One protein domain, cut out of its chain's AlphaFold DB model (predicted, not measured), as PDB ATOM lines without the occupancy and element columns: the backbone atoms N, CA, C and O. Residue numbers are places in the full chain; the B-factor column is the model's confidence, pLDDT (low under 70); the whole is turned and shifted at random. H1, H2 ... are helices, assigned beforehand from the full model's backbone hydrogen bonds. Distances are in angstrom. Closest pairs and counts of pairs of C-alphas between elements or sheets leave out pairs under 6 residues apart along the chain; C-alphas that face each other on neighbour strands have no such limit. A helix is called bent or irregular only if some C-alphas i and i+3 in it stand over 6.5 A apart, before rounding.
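AT A GLANCE: This is residues 2 to 137 of the 151 residues of an uncharacterized protein of Dehalococcoidia bacterium (UniProt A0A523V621). Four long helices, H1, H4, H5 and H6, make an up-and-down bundle, closed at one end, where H1 begins, H4 ends and H6 ends, and spread open toward the other, where the pair H1 and H4 stands off from the pair H5 and H6. H4, the longest helix, runs on past the other three at the spread end, and there the short helices H2 and H3 make a small head, H3 packed on the first part of H4 and H2 between H3 and the first residues of H6. The printed part has 136 residues with six named helices, H1 to H6 in order along the chain, and no named strand: the class is all helix. It is only just compact, close to loose, with a radius of gyration of the C-alphas of 17.1 A. The outline is a rod of 57 by 24 by 19 A.

HOW THE PARTS SIT: H1, residues 2 to 26, touches H4, residues 49 to 79, along 50 pairs of C-alphas within 8 A. The closest C-alphas are those of Gly 20 and Gly 63, 3.7 A apart, and the two helices run opposite ways at a shallow tilt of 22 degrees. H2, residues 31 to 37, touches no helix. It is close to but not clearly touching H3, residues 41 to 47, with the C-alphas of Glu 34 and Leu 41 closest at 7.4 A. H3 and H4 form a helical hairpin at 34 degrees, a shallow tilt only just short of steep; H4 touches H3 with residues 51 to 53 alone, and the closest C-alphas, of Arg 45 and Ala 52, are 5.0 A apart. H4 is the hub, touching H1, H3 and H5, residues 86 to 107. H4 and H5 form a second helical hairpin, at a shallow tilt of 26 degrees, but touch with residues 73 to 77 and 88 to 92 alone, closest at the C-alphas of Val 76 and Ala 88, 5.9 A. H5 and H6, residues 113 to 136, form a third, at a shallow tilt of 19 degrees, with the C-alphas of Thr 107 and Trp 115 closest at 5.0 A. H6 touches H1 too, opposite ways at a shallow tilt of 28 degrees; H1 does so with residues 2 to 12 alone, and the C-alphas of Ala 5 and Ala 128 are closest at 4.7 A. H1 and H5 are apart, and so are H4 and H6. H2 and H6 are close but not clearly touching, with the C-alphas of Tyr 32 and Phe 113 closest at 7.2 A. Every O i to N i+4 pair is within hydrogen-bond range in H1, H2, H3 and H4; in H5 it is 15 of 18 and in H6 18 of 20.

IN THESE COORDINATES: H1 begins at C-alpha 2, (42.382, 40.392, -53.538), and is 35.8 A long from first to last C-alpha. H2 and H3 are each 9.9 A long. H4 begins at C-alpha 49, (46.877, 41.465, -3.860), and is 45.1 A long. H5 is 31.1 A long; it is neither bent nor irregular, but only just: C-alphas 98 and 101 are 6.1 A apart. H6 is 33.8 A long and ends at C-alpha 136, (38.017, 33.273, -54.448).

THE WHOLE: The C-alphas farthest apart are those of Asp 46 and Phe 137, 57.7 A, while the first and last printed C-alphas, of Leu 2 and Phe 137, are 11.5 A apart. The printed part has no cut. The link from H4 to H5 is short, and the other four links are tight. The mean pLDDT of the printed part is 92.7, and no printed residue is under 70.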
ATOM      1  N   LEU A   2      41.826  41.347 -54.507       82.25
ATOM      2  CA  LEU A   2      42.382  40.392 -53.538       82.25
ATOM      3  C   LEU A   2      43.623  40.939 -52.848       82.25
ATOM      4  O   LEU A   2      43.808  40.773 -51.647       82.25
ATOM      5  N   LYS A   3      44.450  41.657 -53.618       84.81
ATOM      6  CA  LYS A   3      45.597  42.408 -53.099       84.81
ATOM      7  C   LYS A   3      45.148  43.458 -52.079       84.81
ATOM      8  O   LYS A   3      45.718  43.507 -51.000       84.81
ATOM      9  N   ALA A   4      44.109  44.236 -52.387       88.44
ATOM     10  CA  ALA A   4      43.568  45.240 -51.472       88.44
ATOM     11  C   ALA A   4      42.973  44.600 -50.207       88.44
ATOM     12  O   ALA A   4      43.348  44.998 -49.110       88.44
ATOM     13  N   ALA A   5      42.147  43.556 -50.339       90.38
ATOM     14  CA  ALA A   5      41.602  42.816 -49.197       90.38
ATOM     15  C   ALA A   5      42.713  42.222 -48.312       90.38
ATOM     16  O   ALA A   5      42.683  42.364 -47.093       90.38
ATOM     17  N   SER A   6      43.742  41.631 -48.926       90.62
ATOM     18  CA  SER A   6      44.898  41.085 -48.207       90.62
ATOM     19  C   SER A   6      45.694  42.170 -47.482       90.62
ATOM     20  O   SER A   6      46.128  41.944 -46.361       90.62
ATOM     21  N   ILE A   7      45.896  43.339 -48.099       93.25
ATOM     22  CA  ILE A   7      46.591  44.469 -47.465       93.25
ATOM     23  C   ILE A   7      45.793  44.967 -46.261       93.25
ATOM     24  O   ILE A   7      46.365  45.112 -45.187       93.25
ATOM     25  N   ILE A   8      44.480  45.165 -46.412       93.31
ATOM     26  CA  ILE A   8      43.601  45.603 -45.322       93.31
ATOM     27  C   ILE A   8      43.678  44.623 -44.147       93.31
ATOM     28  O   ILE A   8      43.927  45.036 -43.017       93.31
ATOM     29  N   LEU A   9      43.535  43.320 -44.409       93.19
ATOM     30  CA  LEU A   9      43.594  42.302 -43.359       93.19
ATOM     31  C   LEU A   9      44.981  42.198 -42.710       93.19
ATOM     32  O   LEU A   9      45.063  41.971 -41.508       93.19
ATOM     33  N   ILE A  10      46.066  42.402 -43.465       95.00
ATOM     34  CA  ILE A  10      47.423  42.463 -42.902       95.00
ATOM     35  C   ILE A  10      47.571  43.670 -41.979       95.00
ATOM     36  O   ILE A  10      48.123  43.523 -40.895       95.00
ATOM     37  N   VAL A  11      47.076  44.847 -42.371       94.44
ATOM     38  CA  VAL A  11      47.123  46.042 -41.515       94.44
ATOM     39  C   VAL A  11      46.365  45.791 -40.211       94.44
ATOM     40  O   VAL A  11      46.915  46.031 -39.142       94.44
ATOM     41  N   VAL A  12      45.158  45.220 -40.280       92.12
ATOM     42  CA  VAL A  12      44.383  44.833 -39.087       92.12
ATOM     43  C   VAL A  12      45.158  43.841 -38.219       92.12
ATOM     44  O   VAL A  12      45.244  44.016 -37.005       92.12
ATOM     45  N   ALA A  13      45.764  42.825 -38.832       94.62
ATOM     46  CA  ALA A  13      46.550  41.830 -38.118       94.62
ATOM     47  C   ALA A  13      47.772  42.443 -37.415       94.62
ATOM     48  O   ALA A  13      48.057  42.100 -36.271       94.62
ATOM     49  N   LEU A  14      48.470  43.377 -38.067       96.38
ATOM     50  CA  LEU A  14      49.596  44.099 -37.478       96.38
ATOM     51  C   LEU A  14      49.145  44.984 -36.314       96.38
ATOM     52  O   LEU A  14      49.788  44.971 -35.269       96.38
ATOM     53  N   CYS A  15      48.023  45.695 -36.452       94.00
ATOM     54  CA  CYS A  15      47.435  46.449 -35.347       94.00
ATOM     55  C   CYS A  15      47.108  45.536 -34.157       94.00
ATOM     56  O   CYS A  15      47.450  45.881 -33.029       94.00
ATOM     57  N   ALA A  16      46.523  44.358 -34.396       93.75
ATOM     58  CA  ALA A  16      46.257  43.380 -33.342       93.75
ATOM     59  C   ALA A  16      47.551  42.918 -32.650       93.75
ATOM     60  O   ALA A  16      47.615  42.911 -31.425       93.75
ATOM     61  N   VAL A  17      48.612  42.615 -33.407       97.44
ATOM     62  CA  VAL A  17      49.920  42.257 -32.829       97.44
ATOM     63  C   VAL A  17      50.485  43.397 -31.980       97.44
ATOM     64  O   VAL A  17      50.937  43.149 -30.867       97.44
ATOM     65  N   ILE A  18      50.424  44.643 -32.460       96.56
ATOM     66  CA  ILE A  18      50.911  45.817 -31.720       96.56
ATOM     67  C   ILE A  18      50.128  46.000 -30.416       96.56
ATOM     68  O   ILE A  18      50.739  46.145 -29.360       96.56
ATOM     69  N   ILE A  19      48.793  45.940 -30.468       93.62
ATOM     70  CA  ILE A  19      47.935  46.004 -29.275       93.62
ATOM     71  C   ILE A  19      48.319  44.889 -28.302       93.62
ATOM     72  O   ILE A  19      48.516  45.138 -27.115       93.62
ATOM     73  N   GLY A  20      48.497  43.669 -28.805       96.12
ATOM     74  CA  GLY A  20      48.868  42.538 -27.974       96.12
ATOM     75  C   GLY A  20      50.229  42.705 -27.294       96.12
ATOM     76  O   GLY A  20      50.349  42.448 -26.096       96.12
ATOM     77  N   ILE A  21      51.231  43.226 -28.011       97.56
ATOM     78  CA  ILE A  21      52.544  43.569 -27.444       97.56
ATOM     79  C   ILE A  21      52.395  44.621 -26.345       97.56
ATOM     80  O   ILE A  21      52.973  44.457 -25.274       97.56
ATOM     81  N   VAL A  22      51.600  45.669 -26.572       95.44
ATOM     82  CA  VAL A  22      51.352  46.723 -25.575       95.44
ATOM     83  C   VAL A  22      50.723  46.145 -24.303       95.44
ATOM     84  O   VAL A  22      51.154  46.494 -23.206       95.44
ATOM     85  N   TYR A  23      49.763  45.225 -24.428       95.00
ATOM     86  CA  TYR A  23      49.114  44.574 -23.282       95.00
ATOM     87  C   TYR A  23      50.089  43.693 -22.495       95.00
ATOM     88  O   TYR A  23      50.144  43.774 -21.267       95.00
ATOM     89  N   VAL A  24      50.898  42.889 -23.189       96.25
ATOM     90  CA  VAL A  24      51.915  42.041 -22.549       96.25
ATOM     91  C   VAL A  24      52.987  42.888 -21.860       96.25
ATOM     92  O   VAL A  24      53.332  42.612 -20.712       96.25
ATOM     93  N   ALA A  25      53.491  43.918 -22.544       95.19
ATOM     94  CA  ALA A  25      54.582  44.760 -22.064       95.19
ATOM     95  C   ALA A  25      54.162  45.643 -20.886       95.19
ATOM     96  O   ALA A  25      54.916  45.756 -19.922       95.19
ATOM     97  N   ARG A  26      52.964  46.243 -20.935       92.50
ATOM     98  CA  ARG A  26      52.438  46.999 -19.793       92.50
ATOM     99  C   ARG A  26      52.146  46.081 -18.617       92.50
ATOM    100  O   ARG A  26      52.536  46.400 -17.502       92.50
ATOM    101  N   GLY A  27      51.458  44.961 -18.852       88.62
ATOM    102  CA  GLY A  27      51.096  44.023 -17.789       88.62
ATOM    103  C   GLY A  27      50.375  44.683 -16.610       88.62
ATOM    104  O   GLY A  27      50.548  44.246 -15.482       88.62
ATOM    105  N   THR A  28      49.628  45.754 -16.864       93.31
ATOM    106  CA  THR A  28      48.833  46.497 -15.885       93.31
ATOM    107  C   THR A  28      47.528  46.924 -16.545       93.31
ATOM    108  O   THR A  28      47.395  46.844 -17.773       93.31
ATOM    109  N   LEU A  29      46.567  47.367 -15.741       93.06
ATOM    110  CA  LEU A  29      45.338  47.958 -16.241       93.06
ATOM    111  C   LEU A  29      45.657  49.153 -17.153       93.06
ATOM    112  O   LEU A  29      46.581  49.930 -16.924       93.06
ATOM    113  N   MET A  30      44.911  49.232 -18.249       91.81
ATOM    114  CA  MET A  30      44.891  50.412 -19.123       91.81
ATOM    115  C   MET A  30      43.883  51.409 -18.571       91.81
ATOM    116  O   MET A  30      42.938  50.992 -17.909       91.81
ATOM    117  N   ASP A  31      44.008  52.672 -18.958       91.88
ATOM    118  CA  ASP A  31      43.165  53.772 -18.481       91.88
ATOM    119  C   ASP A  31      41.660  53.449 -18.583       91.88
ATOM    120  O   ASP A  31      40.914  53.652 -17.633       91.88
ATOM    121  N   TYR A  32      41.217  52.822 -19.682       89.94
ATOM    122  CA  TYR A  32      39.810  52.429 -19.846       89.94
ATOM    123  C   TYR A  32      39.345  51.344 -18.856       89.94
ATOM    124  O   TYR A  32      38.154  51.236 -18.574       89.94
ATOM    125  N   HIS A  33      40.251  50.489 -18.370       92.94
ATOM    126  CA  HIS A  33      39.917  49.497 -17.349       92.94
ATOM    127  C   HIS A  33      39.716  50.183 -16.001       92.94
ATOM    128  O   HIS A  33      38.763  49.856 -15.302       92.94
ATOM    129  N   GLU A  34      40.594  51.123 -15.649       93.12
ATOM    130  CA  GLU A  34      40.504  51.870 -14.391       93.12
ATOM    131  C   GLU A  34      39.286  52.794 -14.387       93.12
ATOM    132  O   GLU A  34      38.557  52.836 -13.402       93.12
ATOM    133  N   GLU A  35      38.986  53.443 -15.515       92.06
ATOM    134  CA  GLU A  35      37.764  54.232 -15.701       92.06
ATOM    135  C   GLU A  35      36.503  53.373 -15.519       92.06
ATOM    136  O   GLU A  35      35.562  53.784 -14.844       92.06
ATOM    137  N   PHE A  36      36.493  52.157 -16.075       91.12
ATOM    138  CA  PHE A  36      35.365  51.238 -15.930       91.12
ATOM    139  C   PHE A  36      35.207  50.705 -14.499       91.12
ATOM    140  O   PHE A  36      34.085  50.529 -14.026       91.12
ATOM    141  N   LEU A  37      36.319  50.422 -13.818       91.94
ATOM    142  CA  LEU A  37      36.320  49.897 -12.450       91.94
ATOM    143  C   LEU A  37      36.126  50.994 -11.395       91.94
ATOM    144  O   LEU A  37      35.713  50.690 -10.279       91.94
ATOM    145  N   GLY A  38      36.432  52.251 -11.728       93.88
ATOM    146  CA  GLY A  38      36.498  53.359 -10.775       93.88
ATOM    147  C   GLY A  38      37.627  53.217  -9.747       93.88
ATOM    148  O   GLY A  38      37.573  53.862  -8.703       93.88
ATOM    149  N   MET A  39      38.608  52.348 -10.008       94.81
ATOM    150  CA  MET A  39      39.720  52.020  -9.112       94.81
ATOM    151  C   MET A  39      40.983  51.765  -9.934       94.81
ATOM    152  O   MET A  39      40.916  51.165 -11.012       94.81
ATOM    153  N   THR A  40      42.130  52.181  -9.406       95.81
ATOM    154  CA  THR A  40      43.435  51.879 -10.001       95.81
ATOM    155  C   THR A  40      43.873  50.454  -9.674       95.81
ATOM    156  O   THR A  40      43.354  49.809  -8.755       95.81
ATOM    157  N   LEU A  41      44.872  49.936 -10.394       94.81
ATOM    158  CA  LEU A  41      45.464  48.645 -10.022       94.81
ATOM    159  C   LEU A  41      46.098  48.670  -8.616       94.81
ATOM    160  O   LEU A  41      46.156  47.628  -7.961       94.81
ATOM    161  N   GLU A  42      46.579  49.827  -8.159       95.25
ATOM    162  CA  GLU A  42      47.137  50.003  -6.813       95.25
ATOM    163  C   GLU A  42      46.040  49.893  -5.750       95.25
ATOM    164  O   GLU A  42      46.185  49.091  -4.830       95.25
ATOM    165  N   ASP A  43      44.893  50.547  -5.955       96.38
ATOM    166  CA  ASP A  43      43.736  50.432  -5.053       96.38
ATOM    167  C   ASP A  43      43.259  48.975  -4.928       96.38
ATOM    168  O   ASP A  43      42.950  48.484  -3.838       96.38
ATOM    169  N   ILE A  44      43.229  48.244  -6.051       96.06
ATOM    170  CA  ILE A  44      42.876  46.818  -6.065       96.06
ATOM    171  C   ILE A  44      43.924  45.999  -5.315       96.06
ATOM    172  O   ILE A  44      43.563  45.059  -4.610       96.06
ATOM    173  N   ARG A  45      45.213  46.324  -5.461       97.00
ATOM    174  CA  ARG A  45      46.305  45.604  -4.797       97.00
ATOM    175  C   ARG A  45      46.263  45.792  -3.285       97.00
ATOM    176  O   ARG A  45      46.468  44.812  -2.576       97.00
ATOM    177  N   ASP A  46      45.962  46.997  -2.818       97.31
ATOM    178  CA  ASP A  46      45.839  47.303  -1.391       97.31
ATOM    179  C   ASP A  46      44.618  46.616  -0.767       97.31
ATOM    180  O   ASP A  46      44.674  46.148   0.371       97.31
ATOM    181  N   PHE A  47      43.527  46.485  -1.530       95.81
ATOM    182  CA  PHE A  47      42.343  45.734  -1.111       95.81
ATOM    183  C   PHE A  47      42.555  44.212  -1.144       95.81
ATOM    184  O   PHE A  47      42.177  43.501  -0.211       95.81
ATOM    185  N   ASN A  48      43.118  43.690  -2.237       97.12
ATOM    186  CA  ASN A  48      43.356  42.269  -2.457       97.12
ATOM    187  C   ASN A  48      44.503  42.037  -3.471       97.12
ATOM    188  O   ASN A  48      44.283  42.082  -4.691       97.12
ATOM    189  N   PRO A  49      45.717  41.693  -2.997       96.88
ATOM    190  CA  PRO A  49      46.877  41.465  -3.860       96.88
ATOM    191  C   PRO A  49      46.682  40.355  -4.904       96.88
ATOM    192  O   PRO A  49      47.158  40.484  -6.033       96.88
ATOM    193  N   GLU A  50      45.952  39.289  -4.561       97.81
ATOM    194  CA  GLU A  50      45.674  38.169  -5.473       97.81
ATOM    195  C   GLU A  50      44.746  38.598  -6.615       97.81
ATOM    196  O   GLU A  50      44.927  38.191  -7.762       97.81
ATOM    197  N   LEU A  51      43.784  39.485  -6.336       95.44
ATOM    198  CA  LEU A  51      42.909  40.040  -7.366       95.44
ATOM    199  C   LEU A  51      43.687  40.939  -8.339       95.44
ATOM    200  O   LEU A  51      43.487  40.847  -9.551       95.44
ATOM    201  N   ALA A  52      44.615  41.757  -7.836       96.56
ATOM    202  CA  ALA A  52      45.492  42.571  -8.681       96.56
ATOM    203  C   ALA A  52      46.424  41.706  -9.552       96.56
ATOM    204  O   ALA A  52      46.643  42.003 -10.735       96.56
ATOM    205  N   ALA A  53      46.949  40.608  -8.996       96.38
ATOM    206  CA  ALA A  53      47.737  39.634  -9.748       96.38
ATOM    207  C   ALA A  53      46.894  38.957 -10.840       96.38
ATOM    208  O   ALA A  53      47.326  38.867 -11.993       96.38
ATOM    209  N   LEU A  54      45.663  38.554 -10.517       96.50
ATOM    210  CA  LEU A  54      44.733  37.961 -11.473       96.50
ATOM    211  C   LEU A  54      44.401  38.930 -12.619       96.50
ATOM    212  O   LEU A  54      44.482  38.547 -13.786       96.50
ATOM    213  N   ALA A  55      44.105  40.196 -12.312       95.44
ATOM    214  CA  ALA A  55      43.858  41.232 -13.316       95.44
ATOM    215  C   ALA A  55      45.057  41.402 -14.266       95.44
ATOM    216  O   ALA A  55      44.902  41.416 -15.488       95.44
ATOM    217  N   THR A  56      46.269  41.432 -13.708       95.81
ATOM    218  CA  THR A  56      47.522  41.490 -14.475       95.81
ATOM    219  C   THR A  56      47.679  40.289 -15.414       95.81
ATOM    220  O   THR A  56      48.039  40.453 -16.585       95.81
ATOM    221  N   ILE A  57      47.382  39.079 -14.931       96.31
ATOM    222  CA  ILE A  57      47.423  37.853 -15.739       96.31
ATOM    223  C   ILE A  57      46.433  37.943 -16.902       96.31
ATOM    224  O   ILE A  57      46.815  37.651 -18.034       96.31
ATOM    225  N   PHE A  58      45.197  38.393 -16.665       95.06
ATOM    226  CA  PHE A  58      44.193  38.525 -17.723       95.06
ATOM    227  C   PHE A  58      44.572  39.562 -18.784       95.06
ATOM    228  O   PHE A  58      44.382  39.297 -19.973       95.06
ATOM    229  N   VAL A  59      45.168  40.695 -18.397       95.38
ATOM    230  CA  VAL A  59      45.679  41.682 -19.366       95.38
ATOM    231  C   VAL A  59      46.763  41.059 -20.248       95.38
ATOM    232  O   VAL A  59      46.703  41.164 -21.475       95.38
ATOM    233  N   ARG A  60      47.733  40.353 -19.653       96.44
ATOM    234  CA  ARG A  60      48.799  39.684 -20.418       96.44
ATOM    235  C   ARG A  60      48.250  38.572 -21.308       96.44
ATOM    236  O   ARG A  60      48.668  38.459 -22.458       96.44
ATOM    237  N   LEU A  61      47.300  37.787 -20.804       96.12
ATOM    238  CA  LEU A  61      46.637  36.723 -21.556       96.12
ATOM    239  C   LEU A  61      45.915  37.287 -22.783       96.12
ATOM    240  O   LEU A  61      46.124  36.791 -23.888       96.12
ATOM    241  N   ALA A  62      45.129  38.354 -22.609       93.19
ATOM    242  CA  ALA A  62      44.488  39.049 -23.721       93.19
ATOM    243  C   ALA A  62      45.530  39.509 -24.752       93.19
ATOM    244  O   ALA A  62      45.352  39.295 -25.951       93.19
ATOM    245  N   GLY A  63      46.661  40.052 -24.291       95.44
ATOM    246  CA  GLY A  63      47.757  40.452 -25.165       95.44
ATOM    247  C   GLY A  63      48.344  39.304 -25.998       95.44
ATOM    248  O   GLY A  63      48.493  39.433 -27.213       95.44
ATOM    249  N   ILE A  64      48.603  38.145 -25.383       97.31
ATOM    250  CA  ILE A  64      49.087  36.946 -26.090       97.31
ATOM    251  C   ILE A  64      48.062  36.434 -27.108       97.31
ATOM    252  O   ILE A  64      48.444  36.015 -28.204       97.31
ATOM    253  N   LEU A  65      46.767  36.498 -26.787       94.56
ATOM    254  CA  LEU A  65      45.701  36.116 -27.716       94.56
ATOM    255  C   LEU A  65      45.656  37.040 -28.939       94.56
ATOM    256  O   LEU A  65      45.552  36.548 -30.061       94.56
ATOM    257  N   PHE A  66      45.816  38.354 -28.753       94.56
ATOM    258  CA  PHE A  66      45.903  39.307 -29.863       94.56
ATOM    259  C   PHE A  66      47.127  39.060 -30.755       94.56
ATOM    260  O   PHE A  66      46.994  39.045 -31.982       94.56
ATOM    261  N   ILE A  67      48.298  38.795 -30.163       97.38
ATOM    262  CA  ILE A  67      49.514  38.448 -30.920       97.38
ATOM    263  C   ILE A  67      49.290  37.166 -31.725       97.38
ATOM    264  O   ILE A  67      49.582  37.121 -32.922       97.38
ATOM    265  N   SER A  68      48.746  36.130 -31.088       96.19
ATOM    266  CA  SER A  68      48.494  34.828 -31.714       96.19
ATOM    267  C   SER A  68      47.484  34.934 -32.858       96.19
ATOM    268  O   SER A  68      47.726  34.421 -33.948       96.19
ATOM    269  N   ALA A  69      46.376  35.654 -32.658       93.50
ATOM    270  CA  ALA A  69      45.365  35.855 -33.692       93.50
ATOM    271  C   ALA A  69      45.921  36.657 -34.879       93.50
ATOM    272  O   ALA A  69      45.738  36.260 -36.032       93.50
ATOM    273  N   GLY A  70      46.641  37.753 -34.619       95.19
ATOM    274  CA  GLY A  70      47.233  38.574 -35.676       95.19
ATOM    275  C   GLY A  70      48.302  37.824 -36.478       95.19
ATOM    276  O   GLY A  70      48.270  37.821 -37.708       95.19
ATOM    277  N   THR A  71      49.211  37.114 -35.810       96.75
ATOM    278  CA  THR A  71      50.238  36.305 -36.493       96.75
ATOM    279  C   THR A  71      49.633  35.165 -37.312       96.75
ATOM    280  O   THR A  71      50.023  34.968 -38.466       96.75
ATOM    281  N   LEU A  72      48.624  34.468 -36.776       95.88
ATOM    282  CA  LEU A  72      47.909  33.422 -37.503       95.88
ATOM    283  C   LEU A  72      47.201  33.978 -38.745       95.88
ATOM    284  O   LEU A  72      47.283  33.379 -39.817       95.88
ATOM    285  N   LEU A  73      46.556  35.143 -38.634       95.44
ATOM    286  CA  LEU A  73      45.900  35.795 -39.766       95.44
ATOM    287  C   LEU A  73      46.902  36.135 -40.875       95.44
ATOM    288  O   LEU A  73      46.644  35.856 -42.044       95.44
ATOM    289  N   ILE A  74      48.070  36.676 -40.519       96.50
ATOM    290  CA  ILE A  74      49.147  36.958 -41.481       96.50
ATOM    291  C   ILE A  74      49.576  35.672 -42.201       96.50
ATOM    292  O   ILE A  74      49.706  35.680 -43.429       96.50
ATOM    293  N   ALA A  75      49.741  34.565 -41.470       96.38
ATOM    294  CA  ALA A  75      50.101  33.276 -42.056       96.38
ATOM    295  C   ALA A  75      49.025  32.773 -43.036       96.38
ATOM    296  O   ALA A  75      49.344  32.448 -44.181       96.38
ATOM    297  N   VAL A  76      47.747  32.780 -42.644       95.94
ATOM    298  CA  VAL A  76      46.629  32.369 -43.517       95.94
ATOM    299  C   VAL A  76      46.571  33.224 -44.785       95.94
ATOM    300  O   VAL A  76      46.380  32.701 -45.891       95.94
ATOM    301  N   ILE A  77      46.799  34.535 -44.657       94.56
ATOM    302  CA  ILE A  77      46.818  35.444 -45.804       94.56
ATOM    303  C   ILE A  77      47.956  35.096 -46.762       94.56
ATOM    304  O   ILE A  77      47.745  35.037 -47.977       94.56
ATOM    305  N   TYR A  78      49.157  34.872 -46.228       94.88
ATOM    306  CA  TYR A  78      50.344  34.603 -47.030       94.88
ATOM    307  C   TYR A  78      50.275  33.246 -47.739       94.88
ATOM    308  O   TYR A  78      50.575  33.160 -48.932       94.88
ATOM    309  N   PHE A  79      49.852  32.199 -47.029       94.75
ATOM    310  CA  PHE A  79      49.896  30.834 -47.549       94.75
ATOM    311  C   PHE A  79      48.714  30.469 -48.440       94.75
ATOM    312  O   PHE A  79      48.925  29.688 -49.371       94.75
ATOM    313  N   GLY A  80      47.529  31.048 -48.212       92.69
ATOM    314  CA  GLY A  80      46.328  30.680 -48.962       92.69
ATOM    315  C   GLY A  80      45.523  31.851 -49.524       92.69
ATOM    316  O   GLY A  80      45.202  31.838 -50.714       92.69
ATOM    317  N   LEU A  81      45.221  32.900 -48.741       91.25
ATOM    318  CA  LEU A  81      44.277  33.934 -49.205       91.25
ATOM    319  C   LEU A  81      44.797  34.690 -50.434       91.25
ATOM    320  O   LEU A  81      44.043  34.925 -51.374       91.25
ATOM    321  N   ARG A  82      46.098  35.010 -50.483       90.81
ATOM    322  CA  ARG A  82      46.730  35.658 -51.652       90.81
ATOM    323  C   ARG A  82      46.689  34.812 -52.926       90.81
ATOM    324  O   ARG A  82      46.799  35.371 -54.015       90.81
ATOM    325  N   LYS A  83      46.530  33.494 -52.795       90.81
ATOM    326  CA  LYS A  83      46.401  32.537 -53.903       90.81
ATOM    327  C   LYS A  83      44.940  32.265 -54.283       90.81
ATOM    328  O   LYS A  83      44.687  31.401 -55.112       90.81
ATOM    329  N   ALA A  84      43.994  32.996 -53.689       90.75
ATOM    330  CA  ALA A  84      42.556  32.797 -53.861       90.75
ATOM    331  C   ALA A  84      42.073  31.389 -53.453       90.75
ATOM    332  O   ALA A  84      41.075  30.889 -53.969       90.75
ATOM    333  N   GLU A  85      42.765  30.740 -52.512       92.56
ATOM    334  CA  GLU A  85      42.397  29.401 -52.056       92.56
ATOM    335  C   GLU A  85      41.170  29.450 -51.131       92.56
ATOM    336  O   GLU A  85      41.125  30.188 -50.143       92.56
ATOM    337  N   ARG A  86      40.164  28.619 -51.434       92.75
ATOM    338  CA  ARG A  86      38.874  28.606 -50.719       92.75
ATOM    339  C   ARG A  86      39.009  28.254 -49.240       92.75
ATOM    340  O   ARG A  86      38.297  28.827 -48.421       92.75
ATOM    341  N   TRP A  87      39.921  27.346 -48.884       94.44
ATOM    342  CA  TRP A  87      40.129  26.962 -47.484       94.44
ATOM    343  C   TRP A  87      40.608  28.150 -46.643       94.44
ATOM    344  O   TRP A  87      40.171  28.298 -45.508       94.44
ATOM    345  N   ALA A  88      41.446  29.029 -47.201       94.38
ATOM    346  CA  ALA A  88      41.982  30.179 -46.482       94.38
ATOM    347  C   ALA A  88      40.929  31.268 -46.290       94.38
ATOM    348  O   ALA A  88      40.897  31.921 -45.247       94.38
ATOM    349  N   TRP A  89      40.030  31.426 -47.263       95.38
ATOM    350  CA  TRP A  89      38.861  32.286 -47.112       95.38
ATOM    351  C   TRP A  89      37.940  31.781 -45.995       95.38
ATOM    352  O   TRP A  89      37.604  32.554 -45.102       95.38
ATOM    353  N   TRP A  90      37.614  30.482 -45.970       94.62
ATOM    354  CA  TRP A  90      36.799  29.891 -44.899       94.62
ATOM    355  C   TRP A  90      37.489  29.932 -43.535       94.62
ATOM    356  O   TRP A  90      36.852  30.293 -42.550       94.62
ATOM    357  N   ALA A  91      38.786  29.626 -43.465       94.06
ATOM    358  CA  ALA A  91      39.564  29.710 -42.232       94.06
ATOM    359  C   ALA A  91      39.586  31.141 -41.681       94.06
ATOM    360  O   ALA A  91      39.415  31.344 -40.483       94.06
ATOM    361  N   THR A  92      39.727  32.137 -42.561       93.56
ATOM    362  CA  THR A  92      39.655  33.552 -42.183       93.56
ATOM    363  C   THR A  92      38.248  33.918 -41.713       93.56
ATOM    364  O   THR A  92      38.109  34.509 -40.646       93.56
ATOM    365  N   LEU A  93      37.203  33.536 -42.459       93.88
ATOM    366  CA  LEU A  93      35.813  33.831 -42.111       93.88
ATOM    367  C   LEU A  93      35.427  33.239 -40.751       93.88
ATOM    368  O   LEU A  93      34.911  33.952 -39.899       93.88
ATOM    369  N   ILE A  94      35.683  31.948 -40.552       91.25
ATOM    370  CA  ILE A  94      35.311  31.229 -39.332       91.25
ATOM    371  C   ILE A  94      36.198  31.690 -38.178       91.25
ATOM    372  O   ILE A  94      35.685  32.122 -37.151       91.25
ATOM    373  N   GLY A  95      37.522  31.661 -38.357       87.44
ATOM    374  CA  GLY A  95      38.471  31.983 -37.294       87.44
ATOM    375  C   GLY A  95      38.299  33.404 -36.769       87.44
ATOM    376  O   GLY A  95      38.180  33.609 -35.566       87.44
ATOM    377  N   MET A  96      38.221  34.393 -37.660       87.69
ATOM    378  CA  MET A  96      38.085  35.791 -37.247       87.69
ATOM    379  C   MET A  96      36.636  36.206 -37.019       87.69
ATOM    380  O   MET A  96      36.394  37.067 -36.177       87.69
ATOM    381  N   GLY A  97      35.663  35.609 -37.708       85.19
ATOM    382  CA  GLY A  97      34.245  35.905 -37.494       85.19
ATOM    383  C   GLY A  97      33.771  35.469 -36.110       85.19
ATOM    384  O   GLY A  97      33.112  36.247 -35.420       85.19
ATOM    385  N   VAL A  98      34.185  34.276 -35.667       86.25
ATOM    386  CA  VAL A  98      33.890  33.757 -34.320       86.25
ATOM    387  C   VAL A  98      34.565  34.591 -33.228       86.25
ATOM    388  O   VAL A  98      34.071  34.623 -32.109       86.25
ATOM    389  N   ILE A  99      35.648  35.308 -33.528       83.50
ATOM    390  CA  ILE A  99      36.287  36.214 -32.565       83.50
ATOM    391  C   ILE A  99      35.614  37.593 -32.576       83.50
ATOM    392  O   ILE A  99      35.206  38.089 -31.531       83.50
ATOM    393  N   ASN A 100      35.474  38.223 -33.747       86.81
ATOM    394  CA  ASN A 100      35.068  39.628 -33.840       86.81
ATOM    395  C   ASN A 100      33.614  39.863 -33.409       86.81
ATOM    396  O   ASN A 100      33.345  40.845 -32.723       86.81
ATOM    397  N   ALA A 101      32.671  38.986 -33.778       87.56
ATOM    398  CA  ALA A 101      31.265  39.206 -33.435       87.56
ATOM    399  C   ALA A 101      30.998  39.092 -31.915       87.56
ATOM    400  O   ALA A 101      30.423  40.026 -31.350       87.56
ATOM    401  N   PRO A 102      31.462  38.042 -31.207       90.19
ATOM    402  CA  PRO A 102      31.354  37.983 -29.749       90.19
ATOM    403  C   PRO A 102      32.142  39.082 -29.036       90.19
ATOM    404  O   PRO A 102      31.683  39.584 -28.013       90.19
ATOM    405  N   LEU A 103      33.292  39.502 -29.575       89.19
ATOM    406  CA  LEU A 103      34.098  40.566 -28.971       89.19
ATOM    407  C   LEU A 103      33.328  41.892 -28.878       89.19
ATOM    408  O   LEU A 103      33.407  42.570 -27.854       89.19
ATOM    409  N   VAL A 104      32.532  42.242 -29.897       91.44
ATOM    410  CA  VAL A 104      31.649  43.424 -29.851       91.44
ATOM    411  C   VAL A 104      30.621  43.303 -28.725       91.44
ATOM    412  O   VAL A 104      30.391  44.267 -27.996       91.44
ATOM    413  N   ALA A 105      30.018  42.123 -28.550       90.12
ATOM    414  CA  ALA A 105      29.031  41.898 -27.498       90.12
ATOM    415  C   ALA A 105      29.660  42.004 -26.097       90.12
ATOM    416  O   ALA A 105      29.136  42.717 -25.241       90.12
ATOM    417  N   ILE A 106      30.812  41.361 -25.885       90.00
ATOM    418  CA  ILE A 106      31.515  41.320 -24.592       90.00
ATOM    419  C   ILE A 106      32.040  42.701 -24.184       90.00
ATOM    420  O   ILE A 106      32.027  43.038 -23.005       90.00
ATOM    421  N   THR A 107      32.480  43.519 -25.141       90.00
ATOM    422  CA  THR A 107      33.013  44.867 -24.859       90.00
ATOM    423  C   THR A 107      31.929  45.940 -24.728       90.00
ATOM    424  O   THR A 107      32.212  47.037 -24.246       90.00
ATOM    425  N   SER A 108      30.680  45.638 -25.098       90.19
ATOM    426  CA  SER A 108      29.567  46.598 -25.054       90.19
ATOM    427  C   SER A 108      29.266  47.226 -23.681       90.19
ATOM    428  O   SER A 108      28.874  48.397 -23.675       90.19
ATOM    429  N   PRO A 109      29.467  46.552 -22.525       89.19
ATOM    430  CA  PRO A 109      29.246  47.169 -21.218       89.19
ATOM    431  C   PRO A 109      30.310  48.210 -20.866       89.19
ATOM    432  O   PRO A 109      29.982  49.212 -20.241       89.19
ATOM    433  N   VAL A 110      31.561  47.990 -21.292       84.38
ATOM    434  CA  VAL A 110      32.679  48.909 -21.022       84.38
ATOM    435  C   VAL A 110      32.462  50.233 -21.743       84.38
ATOM    436  O   VAL A 110      32.749  51.292 -21.194       84.38
ATOM    437  N   ARG A 111      31.890  50.177 -22.957       74.94
ATOM    438  CA  ARG A 111      31.771  51.325 -23.872       74.94
ATOM    439  C   ARG A 111      33.158  51.979 -24.091       74.94
ATOM    440  O   ARG A 111      34.188  51.439 -23.696       74.94
ATOM    441  N   GLY A 112      33.237  53.064 -24.858       83.81
ATOM    442  CA  GLY A 112      34.521  53.725 -25.143       83.81
ATOM    443  C   GLY A 112      35.477  52.923 -26.043       83.81
ATOM    444  O   GLY A 112      35.046  52.163 -26.914       83.81
ATOM    445  N   PHE A 113      36.787  53.123 -25.846       86.19
ATOM    446  CA  PHE A 113      37.854  52.640 -26.737       86.19
ATOM    447  C   PHE A 113      37.758  51.155 -27.143       86.19
ATOM    448  O   PHE A 113      37.754  50.889 -28.350       86.19
ATOM    449  N   PRO A 114      37.638  50.174 -26.221       86.81
ATOM    450  CA  PRO A 114      37.612  48.759 -26.604       86.81
ATOM    451  C   PRO A 114      36.389  48.395 -27.457       86.81
ATOM    452  O   PRO A 114      36.511  47.631 -28.415       86.81
ATOM    453  N   TRP A 115      35.223  48.974 -27.161       89.19
ATOM    454  CA  TRP A 115      34.002  48.714 -27.925       89.19
ATOM    455  C   TRP A 115      34.051  49.346 -29.319       89.19
ATOM    456  O   TRP A 115      33.711  48.700 -30.313       89.19
ATOM    457  N   THR A 116      34.544  50.586 -29.419       90.12
ATOM    458  CA  THR A 116      34.749  51.257 -30.710       90.12
ATOM    459  C   THR A 116      35.725  50.475 -31.588       90.12
ATOM    460  O   THR A 116      35.436  50.246 -32.763       90.12
ATOM    461  N   LEU A 117      36.841  50.006 -31.022       89.44
ATOM    462  CA  LEU A 117      37.788  49.159 -31.745       89.44
ATOM    463  C   LEU A 117      37.148  47.859 -32.238       89.44
ATOM    464  O   LEU A 117      37.368  47.483 -33.389       89.44
ATOM    465  N   ALA A 118      36.343  47.190 -31.408       91.06
ATOM    466  CA  ALA A 118      35.678  45.949 -31.792       91.06
ATOM    467  C   ALA A 118      34.721  46.154 -32.981       91.06
ATOM    468  O   ALA A 118      34.738  45.366 -33.929       91.06
ATOM    469  N   ILE A 119      33.934  47.238 -32.981       92.88
ATOM    470  CA  ILE A 119      33.021  47.566 -34.089       92.88
ATOM    471  C   ILE A 119      33.794  47.882 -35.367       92.88
ATOM    472  O   ILE A 119      33.480  47.340 -36.428       92.88
ATOM    473  N   VAL A 120      34.811  48.743 -35.280       92.31
ATOM    474  CA  VAL A 120      35.631  49.110 -36.443       92.31
ATOM    475  C   VAL A 120      36.309  47.868 -37.022       92.31
ATOM    476  O   VAL A 120      36.248  47.650 -38.232       92.31
ATOM    477  N   SER A 121      36.881  47.014 -36.168       91.19
ATOM    478  CA  SER A 121      37.488  45.745 -36.576       91.19
ATOM    479  C   SER A 121      36.485  44.846 -37.302       91.19
ATOM    480  O   SER A 121      36.782  44.358 -38.393       91.19
ATOM    481  N   LEU A 122      35.270  44.688 -36.765       93.00
ATOM    482  CA  LEU A 122      34.222  43.879 -37.386       93.00
ATOM    483  C   LEU A 122      33.808  44.421 -38.763       93.00
ATOM    484  O   LEU A 122      33.712  43.649 -39.717       93.00
ATOM    485  N   ILE A 123      33.607  45.735 -38.900       94.25
ATOM    486  CA  ILE A 123      33.224  46.362 -40.177       94.25
ATOM    487  C   ILE A 123      34.325  46.175 -41.226       94.25
ATOM    488  O   ILE A 123      34.049  45.772 -42.363       94.25
ATOM    489  N   VAL A 124      35.579  46.440 -40.850       93.44
ATOM    490  CA  VAL A 124      36.735  46.280 -41.740       93.44
ATOM    491  C   VAL A 124      36.891  44.820 -42.155       93.44
ATOM    492  O   VAL A 124      37.092  44.536 -43.337       93.44
ATOM    493  N   PHE A 125      36.735  43.890 -41.213       93.75
ATOM    494  CA  PHE A 125      36.794  42.458 -41.470       93.75
ATOM    495  C   PHE A 125      35.716  41.998 -42.459       93.75
ATOM    496  O   PHE A 125      36.049  41.380 -43.472       93.75
ATOM    497  N   VAL A 126      34.445  42.342 -42.216       93.88
ATOM    498  CA  VAL A 126      33.316  41.983 -43.094       93.88
ATOM    499  C   VAL A 126      33.515  42.554 -44.499       93.88
ATOM    500  O   VAL A 126      33.309  41.862 -45.497       93.88
ATOM    501  N   THR A 127      33.990  43.796 -44.587       93.31
ATOM    502  CA  THR A 127      34.280  44.438 -45.872       93.31
ATOM    503  C   THR A 127      35.403  43.706 -46.605       93.31
ATOM    504  O   THR A 127      35.260  43.355 -47.777       93.31
ATOM    505  N   ALA A 128      36.517  43.421 -45.929       93.00
ATOM    506  CA  ALA A 128      37.666  42.776 -46.552       93.00
ATOM    507  C   ALA A 128      37.373  41.329 -46.984       93.00
ATOM    508  O   ALA A 128      37.756  40.935 -48.089       93.00
ATOM    509  N   ILE A 129      36.661  40.547 -46.165       92.69
ATOM    510  CA  ILE A 129      36.311  39.161 -46.506       92.69
ATOM    511  C   ILE A 129      35.280  39.101 -47.642       92.69
ATOM    512  O   ILE A 129      35.393  38.244 -48.523       92.69
ATOM    513  N   GLY A 130      34.339  40.053 -47.686       92.69
ATOM    514  CA  GLY A 130      33.386  40.212 -48.784       92.69
ATOM    515  C   GLY A 130      34.070  40.578 -50.103       92.69
ATOM    516  O   GLY A 130      33.782  39.976 -51.139       92.69
ATOM    517  N   LEU A 131      35.047  41.492 -50.067       91.88
ATOM    518  CA  LEU A 131      35.869  41.822 -51.236       91.88
ATOM    519  C   LEU A 131      36.662  40.608 -51.739       91.88
ATOM    520  O   LEU A 131      36.708  40.374 -52.946       91.88
ATOM    521  N   ALA A 132      37.240  39.817 -50.830       91.31
ATOM    522  CA  ALA A 132      37.980  38.607 -51.185       91.31
ATOM    523  C   ALA A 132      37.078  37.501 -51.767       91.31
ATOM    524  O   ALA A 132      37.515  36.754 -52.645       91.31
ATOM    525  N   ALA A 133      35.814  37.407 -51.331       91.19
ATOM    526  CA  ALA A 133      34.882  36.368 -51.775       91.19
ATOM    527  C   ALA A 133      34.679  36.387 -53.297       91.19
ATOM    528  O   ALA A 133      34.709  35.343 -53.948       91.19
ATOM    529  N   ARG A 134      34.552  37.583 -53.887       86.75
ATOM    530  CA  ARG A 134      34.326  37.743 -55.331       86.75
ATOM    531  C   ARG A 134      35.423  37.105 -56.184       86.75
ATOM    532  O   ARG A 134      35.150  36.672 -57.297       86.75
ATOM    533  N   GLU A 135      36.657  37.076 -55.696       86.81
ATOM    534  CA  GLU A 135      37.802  36.548 -56.445       86.81
ATOM    535  C   GLU A 135      38.072  35.085 -56.136       86.81
ATOM    536  O   GLU A 135      38.378  34.328 -57.050       86.81
ATOM    537  N   VAL A 136      37.897  34.675 -54.878       89.38
ATOM    538  CA  VAL A 136      38.017  33.273 -54.448       89.38
ATOM    539  C   VAL A 136      36.963  32.382 -55.117       89.38
ATOM    540  O   VAL A 136      37.229  31.225 -55.447       89.38
ATOM    541  N   PHE A 137      35.762  32.915 -55.339       90.00
ATOM    542  CA  PHE A 137      34.650  32.186 -55.953       90.00
ATOM    543  C   PHE A 137      34.419  32.539 -57.425       90.00
ATOM    544  O   PHE A 137      33.417  32.119 -57.999       90.00
TER     545      PHE A 137